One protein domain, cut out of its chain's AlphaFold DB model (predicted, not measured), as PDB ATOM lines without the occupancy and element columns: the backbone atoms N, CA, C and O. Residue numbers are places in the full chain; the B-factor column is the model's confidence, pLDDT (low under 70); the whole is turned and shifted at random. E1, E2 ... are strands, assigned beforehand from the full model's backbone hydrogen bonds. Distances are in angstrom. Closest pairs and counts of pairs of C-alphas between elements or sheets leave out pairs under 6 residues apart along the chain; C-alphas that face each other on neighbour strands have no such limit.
ATOM      1  N   THR A 105     184.763 178.806 165.664       97.69
ATOM      2  CA  THR A 105     183.655 179.492 166.336       97.69
ATOM      3  C   THR A 105     182.403 179.485 165.456       97.69
ATOM      4  O   THR A 105     182.497 179.808 164.269       97.69
ATOM      5  N   PRO A 106     181.225 179.097 165.977       98.00
ATOM      6  CA  PRO A 106     179.988 179.152 165.209       98.00
ATOM      7  C   PRO A 106     179.620 180.609 164.924       98.00
ATOM      8  O   PRO A 106     179.638 181.449 165.821       98.00
ATOM      9  N   ALA A 107     179.279 180.917 163.677       97.62
ATOM     10  CA  ALA A 107     178.966 182.280 163.281       97.62
ATOM     11  C   ALA A 107     178.038 182.348 162.064       97.62
ATOM     12  O   ALA A 107     177.813 181.371 161.344       97.62
ATOM     13  N   THR A 108     177.475 183.536 161.850       97.88
ATOM     14  CA  THR A 108     176.653 183.876 160.686       97.88
ATOM     15  C   THR A 108     177.114 185.215 160.135       97.88
ATOM     16  O   THR A 108     177.266 186.163 160.902       97.88
ATOM     17  N   TYR A 109     177.314 185.295 158.821       97.81
ATOM     18  CA  TYR A 109     177.761 186.519 158.161       97.81
ATOM     19  C   TYR A 109     177.021 186.749 156.850       97.81
ATOM     20  O   TYR A 109     176.734 185.807 156.112       97.81
ATOM     21  N   ASP A 110     176.765 188.017 156.554       97.50
ATOM     22  CA  ASP A 110     176.362 188.482 155.232       97.50
ATOM     23  C   ASP A 110     177.594 188.992 154.475       97.50
ATOM     24  O   ASP A 110     178.544 189.511 155.072       97.50
ATOM     25  N   GLY A 111     177.614 188.801 153.157       95.94
ATOM     26  CA  GLY A 111     178.735 189.244 152.340       95.94
ATOM     27  C   GLY A 111     178.647 188.834 150.879       95.94
ATOM     28  O   GLY A 111     177.583 188.507 150.345       95.94
ATOM     29  N   VAL A 112     179.800 188.864 150.217       94.69
ATOM     30  CA  VAL A 112     179.962 188.466 148.816       94.69
ATOM     31  C   VAL A 112     180.807 187.204 148.755       94.69
ATOM     32  O   VAL A 112     181.963 187.209 149.169       94.69
ATOM     33  N   TRP A 113     180.248 186.135 148.193       95.31
ATOM     34  CA  TRP A 113     181.008 184.941 147.840       95.31
ATOM     35  C   TRP A 113     181.453 185.033 146.385       95.31
ATOM     36  O   TRP A 113     180.629 185.233 145.492       95.31
ATOM     37  N   ILE A 114     182.754 184.900 146.162       92.44
ATOM     38  CA  ILE A 114     183.418 184.847 144.864       92.44
ATOM     39  C   ILE A 114     183.935 183.424 144.665       92.44
ATOM     40  O   ILE A 114     184.629 182.886 145.528       92.44
ATOM     41  N   THR A 115     183.635 182.823 143.517       89.81
ATOM     42  CA  THR A 115     184.121 181.488 143.161       89.81
ATOM     43  C   THR A 115     184.648 181.432 141.728       89.81
ATOM     44  O   THR A 115     184.212 182.194 140.863       89.81
ATOM     45  N   GLY A 116     185.601 180.535 141.481       85.25
ATOM     46  CA  GLY A 116     186.198 180.232 140.181       85.25
ATOM     47  C   GLY A 116     187.140 179.030 140.288       85.25
ATOM     48  O   GLY A 116     187.117 178.316 141.289       85.25
ATOM     49  N   PHE A 117     187.975 178.804 139.272       81.31
ATOM     50  CA  PHE A 117     189.036 177.790 139.350       81.31
ATOM     51  C   PHE A 117     189.972 178.103 140.527       81.31
ATOM     52  O   PHE A 117     190.479 179.217 140.598       81.31
ATOM     53  N   GLU A 118     190.120 177.160 141.466       80.75
ATOM     54  CA  GLU A 118     190.943 177.290 142.689       80.75
ATOM     55  C   GLU A 118     190.624 178.513 143.572       80.75
ATOM     56  O   GLU A 118     191.392 178.886 144.459       80.75
ATOM     57  N   VAL A 119     189.447 179.118 143.382       83.75
ATOM     58  CA  VAL A 119     188.993 180.292 144.128       83.75
ATOM     59  C   VAL A 119     187.654 180.001 144.787       83.75
ATOM     60  O   VAL A 119     186.654 179.733 144.118       83.75
ATOM     61  N   SER A 120     187.618 180.130 146.109       91.81
ATOM     62  CA  SER A 120     186.393 180.205 146.897       91.81
ATOM     63  C   SER A 120     186.613 181.189 148.039       91.81
ATOM     64  O   SER A 120     187.112 180.834 149.102       91.81
ATOM     65  N   VAL A 121     186.308 182.460 147.795       93.25
ATOM     66  CA  VAL A 121     186.608 183.560 148.713       93.25
ATOM     67  C   VAL A 121     185.314 184.235 149.138       93.25
ATOM     68  O   VAL A 121     184.509 184.635 148.303       93.25
ATOM     69  N   PHE A 122     185.118 184.395 150.438       95.56
ATOM     70  CA  PHE A 122     184.019 185.148 151.019       95.56
ATOM     71  C   PHE A 122     184.536 186.459 151.600       95.56
ATOM     72  O   PHE A 122     185.385 186.453 152.487       95.56
ATOM     73  N   LYS A 123     184.006 187.584 151.123       95.31
ATOM     74  CA  LYS A 123     184.220 188.894 151.734       95.31
ATOM     75  C   LYS A 123     183.009 189.233 152.616       95.31
ATOM     76  O   LYS A 123     181.945 189.513 152.056       95.31
ATOM     77  N   PRO A 124     183.157 189.250 153.949       96.19
ATOM     78  CA  PRO A 124     182.120 189.740 154.855       96.19
ATOM     79  C   PRO A 124     181.772 191.210 154.585       96.19
ATOM     80  O   PRO A 124     182.645 191.996 154.216       96.19
ATOM     81  N   ASP A 125     180.525 191.615 154.826       94.88
ATOM     82  CA  ASP A 125     180.106 193.018 154.662       94.88
ATOM     83  C   ASP A 125     180.841 193.980 155.613       94.88
ATOM     84  O   ASP A 125     181.082 195.133 155.262       94.88
ATOM     85  N   ASN A 126     181.238 193.507 156.798       91.06
ATOM     86  CA  ASN A 126     182.010 194.282 157.772       91.06
ATOM     87  C   ASN A 126     183.526 194.290 157.498       91.06
ATOM     88  O   ASN A 126     184.268 194.935 158.236       91.06
ATOM     89  N   ALA A 127     184.007 193.588 156.464       89.25
ATOM     90  CA  ALA A 127     185.419 193.583 156.103       89.25
ATOM     91  C   ALA A 127     185.765 194.842 155.279       89.25
ATOM     92  O   ALA A 127     185.230 195.015 154.173       89.25
ATOM     93  N   PRO A 128     186.680 195.708 155.757       83.81
ATOM     94  CA  PRO A 128     186.969 196.979 155.094       83.81
ATOM     95  C   PRO A 128     187.617 196.769 153.721       83.81
ATOM     96  O   PRO A 128     187.303 197.486 152.772       83.81
ATOM     97  N   ASN A 129     188.469 195.749 153.578       84.50
ATOM     98  CA  ASN A 129     189.205 195.481 152.346       84.50
ATOM     99  C   ASN A 129     189.037 194.032 151.880       84.50
ATOM    100  O   ASN A 129     188.757 193.127 152.660       84.50
ATOM    101  N   PHE A 130     189.281 193.782 150.590       81.12
ATOM    102  CA  PHE A 130     189.279 192.420 150.038       81.12
ATOM    103  C   PHE A 130     190.403 191.531 150.588       81.12
ATOM    104  O   PHE A 130     190.222 190.318 150.648       81.12
ATOM    105  N   LYS A 131     191.526 192.101 151.041       82.75
ATOM    106  CA  LYS A 131     192.591 191.341 151.725       82.75
ATOM    107  C   LYS A 131     192.129 190.696 153.038       82.75
ATOM    108  O   LYS A 131     192.747 189.746 153.500       82.75
ATOM    109  N   ASP A 132     191.030 191.191 153.606       87.75
ATOM    110  CA  ASP A 132     190.437 190.676 154.840       87.75
ATOM    111  C   ASP A 132     189.374 189.593 154.551       87.75
ATOM    112  O   ASP A 132     188.660 189.161 155.454       87.75
ATOM    113  N   SER A 133     189.257 189.149 153.290       93.12
ATOM    114  CA  SER A 133     188.336 188.084 152.882       93.12
ATOM    115  C   SER A 133     188.806 186.718 153.370       93.12
ATOM    116  O   SER A 133     189.998 186.452 153.518       93.12
ATOM    117  N   TRP A 134     187.865 185.809 153.555       95.75
ATOM    118  CA  TRP A 134     188.098 184.469 154.075       95.75
ATOM    119  C   TRP A 134     188.004 183.437 152.960       95.75
ATOM    120  O   TRP A 134     187.296 183.638 151.976       95.75
ATOM    121  N   TRP A 135     188.694 182.314 153.117       94.88
ATOM    122  CA  TRP A 135     188.446 181.147 152.286       94.88
ATOM    123  C   TRP A 135     187.087 180.553 152.666       94.88
ATOM    124  O   TRP A 135     186.820 180.361 153.850       94.88
ATOM    125  N   LEU A 136     186.216 180.278 151.699       94.56
ATOM    126  CA  LEU A 136     184.920 179.659 151.954       94.56
ATOM    127  C   LEU A 136     184.959 178.185 151.565       94.56
ATOM    128  O   LEU A 136     184.935 177.841 150.382       94.56
ATOM    129  N   SER A 137     184.963 177.324 152.574       93.19
ATOM    130  CA  SER A 137     184.802 175.883 152.421       93.19
ATOM    131  C   SER A 137     183.332 175.520 152.602       93.19
ATOM    132  O   SER A 137     182.655 176.025 153.496       93.19
ATOM    133  N   VAL A 138     182.817 174.634 151.758       91.62
ATOM    134  CA  VAL A 138     181.415 174.203 151.795       91.62
ATOM    135  C   VAL A 138     181.372 172.784 152.351       91.62
ATOM    136  O   VAL A 138     181.868 171.856 151.707       91.62
ATOM    137  N   SER A 139     180.803 172.611 153.546       90.62
ATOM    138  CA  SER A 139     180.659 171.281 154.153       90.62
ATOM    139  C   SER A 139     179.734 170.379 153.332       90.62
ATOM    140  O   SER A 139     178.928 170.848 152.526       90.62
ATOM    141  N   ARG A 140     179.836 169.064 153.546       85.94
ATOM    142  CA  ARG A 140     179.048 168.058 152.820       85.94
ATOM    143  C   ARG A 140     177.533 168.252 152.952       85.94
ATOM    144  O   ARG A 140     176.831 168.110 151.958       85.94
ATOM    145  N   GLU A 141     177.021 168.554 154.143       85.31
ATOM    146  CA  GLU A 141     175.588 168.807 154.369       85.31
ATOM    147  C   GLU A 141     175.163 170.251 154.087       85.31
ATOM    148  O   GLU A 141     174.035 170.633 154.414       85.31
ATOM    149  N   CYS A 142     176.051 171.069 153.514       89.94
ATOM    150  CA  CYS A 142     175.738 172.462 153.279       89.94
ATOM    151  C   CYS A 142     174.539 172.600 152.344       89.94
ATOM    152  O   CYS A 142     174.565 172.171 151.190       89.94
ATOM    153  N   LYS A 143     173.483 173.246 152.841       89.94
ATOM    154  CA  LYS A 143     172.316 173.592 152.028       89.94
ATOM    155  C   LYS A 143     172.576 174.917 151.326       89.94
ATOM    156  O   LYS A 143     172.676 175.950 151.991       89.94
ATOM    157  N   GLU A 144     172.671 174.874 150.004       90.25
ATOM    158  CA  GLU A 144     172.732 176.054 149.144       90.25
ATOM    159  C   GLU A 144     171.323 176.398 148.644       90.25
ATOM    160  O   GLU A 144     170.652 175.560 148.046       90.25
ATOM    161  N   ASP A 145     170.856 177.622 148.900       89.00
ATOM    162  CA  ASP A 145     169.505 178.065 148.538       89.00
ATOM    163  C   ASP A 145     169.533 179.426 147.825       89.00
ATOM    164  O   ASP A 145     170.226 180.352 148.250       89.00
ATOM    165  N   ARG A 146     168.751 179.565 146.745       88.00
ATOM    166  CA  ARG A 146     168.506 180.829 146.013       88.00
ATOM    167  C   ARG A 146     169.763 181.610 145.588       88.00
ATOM    168  O   ARG A 146     169.741 182.843 145.536       88.00
ATOM    169  N   LEU A 147     170.857 180.929 145.250       92.50
ATOM    170  CA  LEU A 147     172.083 181.591 144.797       92.50
ATOM    171  C   LEU A 147     171.890 182.222 143.409       92.50
ATOM    172  O   LEU A 147     171.617 181.536 142.427       92.50
ATOM    173  N   LYS A 148     172.056 183.546 143.324       92.56
ATOM    174  CA  LYS A 148     172.018 184.301 142.062       92.56
ATOM    175  C   LYS A 148     173.428 184.740 141.688       92.56
ATOM    176  O   LYS A 148     173.876 185.814 142.092       92.56
ATOM    177  N   TRP A 149     174.123 183.885 140.947       92.38
ATOM    178  CA  TRP A 149     175.470 184.153 140.459       92.38
ATOM    179  C   TRP A 149     175.472 185.237 139.381       92.38
ATOM    180  O   TRP A 149     174.647 185.223 138.470       92.38
ATOM    181  N   LYS A 150     176.422 186.162 139.485       90.50
ATOM    182  CA  LYS A 150     176.707 187.198 138.492       90.50
ATOM    183  C   LYS A 150     178.154 187.057 138.016       90.50
ATOM    184  O   LYS A 150     179.006 186.672 138.825       90.50
ATOM    185  N   PRO A 151     178.454 187.356 136.742       88.25
ATOM    186  CA  PRO A 151     179.835 187.498 136.293       88.25
ATOM    187  C   PRO A 151     180.562 188.535 137.151       88.25
ATOM    188  O   PRO A 151     179.953 189.526 137.559       88.25
ATOM    189  N   MET A 152     181.848 188.324 137.430       81.75
ATOM    190  CA  MET A 152     182.661 189.376 138.044       81.75
ATOM    191  C   MET A 152     182.674 190.627 137.147       81.75
ATOM    192  O   MET A 152     182.809 190.484 135.929       81.75
ATOM    193  N   PRO A 153     182.536 191.845 137.710       72.31
ATOM    194  CA  PRO A 153     182.625 193.071 136.925       72.31
ATOM    195  C   PRO A 153     183.970 193.158 136.203       72.31
ATOM    196  O   PRO A 153     185.020 192.895 136.796       72.31
ATOM    197  N   SER A 154     183.950 193.554 134.933       63.44
ATOM    198  CA  SER A 154     185.161 193.820 134.159       63.44
ATOM    199  C   SER A 154     186.022 194.878 134.867       63.44
ATOM    200  O   SER A 154     185.533 195.937 135.247       63.44
ATOM    201  N   GLY A 155     187.307 194.577 135.079       57.84
ATOM    202  CA  GLY A 155     188.264 195.479 135.736       57.84
ATOM    203  C   GLY A 155     188.391 195.325 137.258       57.84
ATOM    204  O   GLY A 155     189.349 195.844 137.826       57.84
ATOM    205  N   HIS A 174     185.364 183.901 136.847       82.94
ATOM    206  CA  HIS A 174     185.031 184.162 138.237       82.94
ATOM    207  C   HIS A 174     183.616 184.740 138.298       82.94
ATOM    208  O   HIS A 174     183.236 185.627 137.525       82.94
ATOM    209  N   ARG A 175     182.831 184.223 139.230       89.81
ATOM    210  CA  ARG A 175     181.458 184.652 139.469       89.81
ATOM    211  C   ARG A 175     181.293 184.986 140.933       89.81
ATOM    212  O   ARG A 175     181.986 184.437 141.788       89.81
ATOM    213  N   HIS A 176     180.357 185.873 141.219       92.31
ATOM    214  CA  HIS A 176     180.066 186.280 142.579       92.31
ATOM    215  C   HIS A 176     178.569 186.267 142.867       92.31
ATOM    216  O   HIS A 176     177.742 186.409 141.967       92.31
ATOM    217  N   CYS A 177     178.207 186.095 144.132       94.00
ATOM    218  CA  CYS A 177     176.840 186.268 144.604       94.00
ATOM    219  C   CYS A 177     176.836 186.872 146.012       94.00
ATOM    220  O   CYS A 177     177.786 186.706 146.779       94.00
ATOM    221  N   ARG A 178     175.773 187.615 146.345       95.25
ATOM    222  CA  ARG A 178     175.538 188.059 147.725       95.25
ATOM    223  C   ARG A 178     174.854 186.944 148.496       95.25
ATOM    224  O   ARG A 178     173.831 186.423 148.041       95.25
ATOM    225  N   VAL A 179     175.432 186.588 149.635       96.81
ATOM    226  CA  VAL A 179     175.002 185.443 150.430       96.81
ATOM    227  C   VAL A 179     175.024 185.756 151.914       96.81
ATOM    228  O   VAL A 179     175.820 186.569 152.380       96.81
ATOM    229  N   ARG A 180     174.168 185.038 152.634       97.56
ATOM    230  CA  ARG A 180     174.265 184.790 154.062       97.56
ATOM    231  C   ARG A 180     174.849 183.403 154.258       97.56
ATOM    232  O   ARG A 180     174.287 182.429 153.752       97.56
ATOM    233  N   ILE A 181     175.946 183.310 154.994       97.50
ATOM    234  CA  ILE A 181     176.570 182.040 155.357       97.50
ATOM    235  C   ILE A 181     176.329 181.749 156.833       97.50
ATOM    236  O   ILE A 181     176.443 182.638 157.674       97.50
ATOM    237  N   HIS A 182     176.016 180.496 157.138       97.94
ATOM    238  CA  HIS A 182     175.994 179.953 158.491       97.94
ATOM    239  C   HIS A 182     177.007 178.820 158.565       97.94
ATOM    240  O   HIS A 182     177.132 178.036 157.619       97.94
ATOM    241  N   GLY A 183     177.733 178.731 159.672       97.06
ATOM    242  CA  GLY A 183     178.766 177.721 159.824       97.06
ATOM    243  C   GLY A 183     179.782 178.113 160.878       97.06
ATOM    244  O   GLY A 183     179.414 178.614 161.938       97.06
ATOM    245  N   TYR A 184     181.050 177.862 160.576       97.69
ATOM    246  CA  TYR A 184     182.129 177.917 161.549       97.69
ATOM    247  C   TYR A 184     183.312 178.716 161.010       97.69
ATOM    248  O   TYR A 184     183.870 178.376 159.967       97.69
ATOM    249  N   LEU A 185     183.714 179.756 161.734       97.50
ATOM    250  CA  LEU A 185     184.888 180.564 161.431       97.50
ATOM    251  C   LEU A 185     186.108 179.984 162.150       97.50
ATOM    252  O   LEU A 185     186.113 179.831 163.372       97.50
ATOM    253  N   SER A 186     187.145 179.671 161.385       95.75
ATOM    254  CA  SER A 186     188.421 179.192 161.917       95.75
ATOM    255  C   SER A 186     189.169 180.269 162.725       95.75
ATOM    256  O   SER A 186     188.993 181.469 162.477       95.75
ATOM    257  N   PRO A 187     190.084 179.875 163.629       94.38
ATOM    258  CA  PRO A 187     191.115 180.770 164.147       94.38
ATOM    259  C   PRO A 187     191.943 181.410 163.024       94.38
ATOM    260  O   PRO A 187     192.011 180.891 161.905       94.38
ATOM    261  N   LYS A 188     192.627 182.516 163.332       93.19
ATOM    262  CA  LYS A 188     193.502 183.196 162.369       93.19
ATOM    263  C   LYS A 188     194.605 182.257 161.863       93.19
ATOM    264  O   LYS A 188     195.179 181.492 162.631       93.19
ATOM    265  N   GLY A 189     194.902 182.344 160.571       91.00
ATOM    266  CA  GLY A 189     195.731 181.387 159.862       91.00
ATOM    267  C   GLY A 189     196.068 181.784 158.423       91.00
ATOM    268  O   GLY A 189     196.163 182.967 158.107       91.00
ATOM    269  N   LYS A 190     196.281 180.783 157.562       89.12
ATOM    270  CA  LYS A 190     196.639 180.918 156.142       89.12
ATOM    271  C   LYS A 190     195.887 179.879 155.322       89.12
ATOM    272  O   LYS A 190     196.376 178.766 155.162       89.12
ATOM    273  N   TYR A 191     194.701 180.202 154.837       88.00
ATOM    274  CA  TYR A 191     193.793 179.248 154.195       88.00
ATOM    275  C   TYR A 191     193.669 179.485 152.686       88.00
ATOM    276  O   TYR A 191     194.075 180.531 152.174       88.00
ATOM    277  N   GLY A 192     193.083 178.506 151.994       84.19
ATOM    278  CA  GLY A 192     192.919 178.494 150.541       84.19
ATOM    279  C   GLY A 192     194.126 177.933 149.796       84.19
ATOM    280  O   GLY A 192     195.151 177.633 150.404       84.19
ATOM    281  N   HIS A 193     193.995 177.809 148.473       75.12
ATOM    282  CA  HIS A 193     194.975 177.141 147.603       75.12
ATOM    283  C   HIS A 193     196.421 177.650 147.788       75.12
ATOM    284  O   HIS A 193     197.358 176.862 147.761       75.12
ATOM    285  N   LEU A 194     196.593 178.953 148.049       79.94
ATOM    286  CA  LEU A 194     197.899 179.602 148.247       79.94
ATOM    287  C   LEU A 194     198.089 180.193 149.658       79.94
ATOM    288  O   LEU A 194     199.020 180.957 149.900       79.94
ATOM    289  N   GLY A 195     197.196 179.879 150.604       83.44
ATOM    290  CA  GLY A 195     197.318 180.340 151.991       83.44
ATOM    291  C   GLY A 195     197.169 181.856 152.196       83.44
ATOM    292  O   GLY A 195     197.674 182.386 153.187       83.44
ATOM    293  N   PHE A 196     196.510 182.570 151.280       86.50
ATOM    294  CA  PHE A 196     196.379 184.034 151.338       86.50
ATOM    295  C   PHE A 196     195.255 184.536 152.245       86.50
ATOM    296  O   PHE A 196     195.232 185.717 152.586       86.50
ATOM    297  N   ASN A 197     194.323 183.673 152.648       89.12
ATOM    298  CA  ASN A 197     193.190 184.099 153.457       89.12
ATOM    299  C   ASN A 197     193.500 183.947 154.956       89.12
ATOM    300  O   ASN A 197     193.890 182.858 155.382       89.12
ATOM    301  N   PRO A 198     193.289 184.989 155.785       92.88
ATOM    302  CA  PRO A 198     193.558 184.934 157.222       92.88
ATOM    303  C   PRO A 198     192.620 183.992 157.980       92.88
ATOM    304  O   PRO A 198     192.942 183.582 159.088       92.88
ATOM    305  N   HIS A 199     191.471 183.652 157.399       95.00
ATOM    306  CA  HIS A 199     190.517 182.701 157.953       95.00
ATOM    307  C   HIS A 199     189.960 181.815 156.843       95.00
ATOM    308  O   HIS A 199     189.836 182.237 155.693       95.00
ATOM    309  N   GLU A 200     189.583 180.604 157.213       94.94
ATOM    310  CA  GLU A 200     188.565 179.807 156.548       94.94
ATOM    311  C   GLU A 200     187.226 179.959 157.280       94.94
ATOM    312  O   GLU A 200     187.180 179.989 158.515       94.94
ATOM    313  N   PHE A 201     186.142 179.986 156.514       96.69
ATOM    314  CA  PHE A 201     184.789 179.751 156.986       96.69
ATOM    315  C   PHE A 201     184.268 178.429 156.406       96.69
ATOM    316  O   PHE A 201     184.214 178.265 155.188       96.69
ATOM    317  N   VAL A 202     183.868 177.490 157.264       96.19
ATOM    318  CA  VAL A 202     183.248 176.218 156.860       96.19
ATOM    319  C   VAL A 202     181.733 176.383 156.917       96.19
ATOM    320  O   VAL A 202     181.138 176.364 157.995       96.19
ATOM    321  N   ALA A 203     181.105 176.575 155.760       96.44
ATOM    322  CA  ALA A 203     179.671 176.784 155.647       96.44
ATOM    323  C   ALA A 203     178.883 175.471 155.779       96.44
ATOM    324  O   ALA A 203     179.194 174.471 155.131       96.44
ATOM    325  N   THR A 204     177.829 175.503 156.592       95.19
ATOM    326  CA  THR A 204     176.794 174.461 156.734       95.19
ATOM    327  C   THR A 204     175.453 174.893 156.140       95.19
ATOM    328  O   THR A 204     174.552 174.079 155.940       95.19
ATOM    329  N   ARG A 205     175.309 176.180 155.819       95.94
ATOM    330  CA  ARG A 205     174.215 176.709 155.005       95.94
ATOM    331  C   ARG A 205     174.672 177.971 154.293       95.94
ATOM    332  O   ARG A 205     175.313 178.825 154.904       95.94
ATOM    333  N   ILE A 206     174.279 178.113 153.033       96.75
ATOM    334  CA  ILE A 206     174.496 179.319 152.234       96.75
ATOM    335  C   ILE A 206     173.158 179.701 151.608       96.75
ATOM    336  O   ILE A 206     172.557 178.920 150.875       96.75
ATOM    337  N   ALA A 207     172.680 180.904 151.898       96.50
ATOM    338  CA  ALA A 207     171.448 181.430 151.327       96.50
ATOM    339  C   ALA A 207     171.749 182.690 150.517       96.50
ATOM    340  O   ALA A 207     172.377 183.622 151.017       96.50
ATOM    341  N   GLY A 208     171.280 182.748 149.273       94.56
ATOM    342  CA  GLY A 208     171.337 183.964 148.474       94.56
ATOM    343  C   GLY A 208     170.445 185.037 149.089       94.56
ATOM    344  O   GLY A 208     169.269 184.796 149.362       94.56
ATOM    345  N   THR A 209     170.976 186.239 149.291       90.31
ATOM    346  CA  THR A 209     170.217 187.314 149.956       90.31
ATOM    347  C   THR A 209     169.321 188.102 149.001       90.31
ATOM    348  O   THR A 209     168.599 188.990 149.441       90.31
TER     349      THR A 209
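This is residues 105 to 155 and 174 to 209 of the 237 residues of an uncharacterized protein of Planctomycetes bacterium K22_7 (UniProt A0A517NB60). The domain is a small closed barrel of five strands, four sharply bent. Round the ring run E1, E2, E3, E5, E4 and back to E1, mixed, with E3 and E5 parallel. The printed part has 87 residues, five strands E1 to E5 and no named helix: all strand, compact, radius of gyration of the C-alphas 11.9 A, spans 32 by 28 by 24 A.

E1, residues 105 to 116, and E2, residues 119 to 124, form a hairpin; N 114 and O 121 are 2.8 A apart. E3, residues 134 to 145, completes a meander, each strand the antiparallel neighbour of the one before; N 122 and O 134 are 2.8 A apart. E5, residues 200 to 208, is parallel to E3; N 203 and O 137 are 2.8 A apart. E4, residues 175 to 185, is antiparallel to E5, N 202 to O 184 2.8 A, and to E1, N 181 to O 109 2.8 A.

E1 begins at C-alpha 105 (183.655, 179.492, 166.336) and spans 26.3 A. E3, 20.4 A, bends by 107 degrees at residue 141. E4 spans 22.6 A. E5 ends at C-alpha 208 (171.337, 183.964, 148.474).

Residues 156 to 173 are not printed; C-alphas 155 and 174 are 12.0 A apart. The E4 to E5 link is long. Residues 154 to 155 have pLDDT under 70.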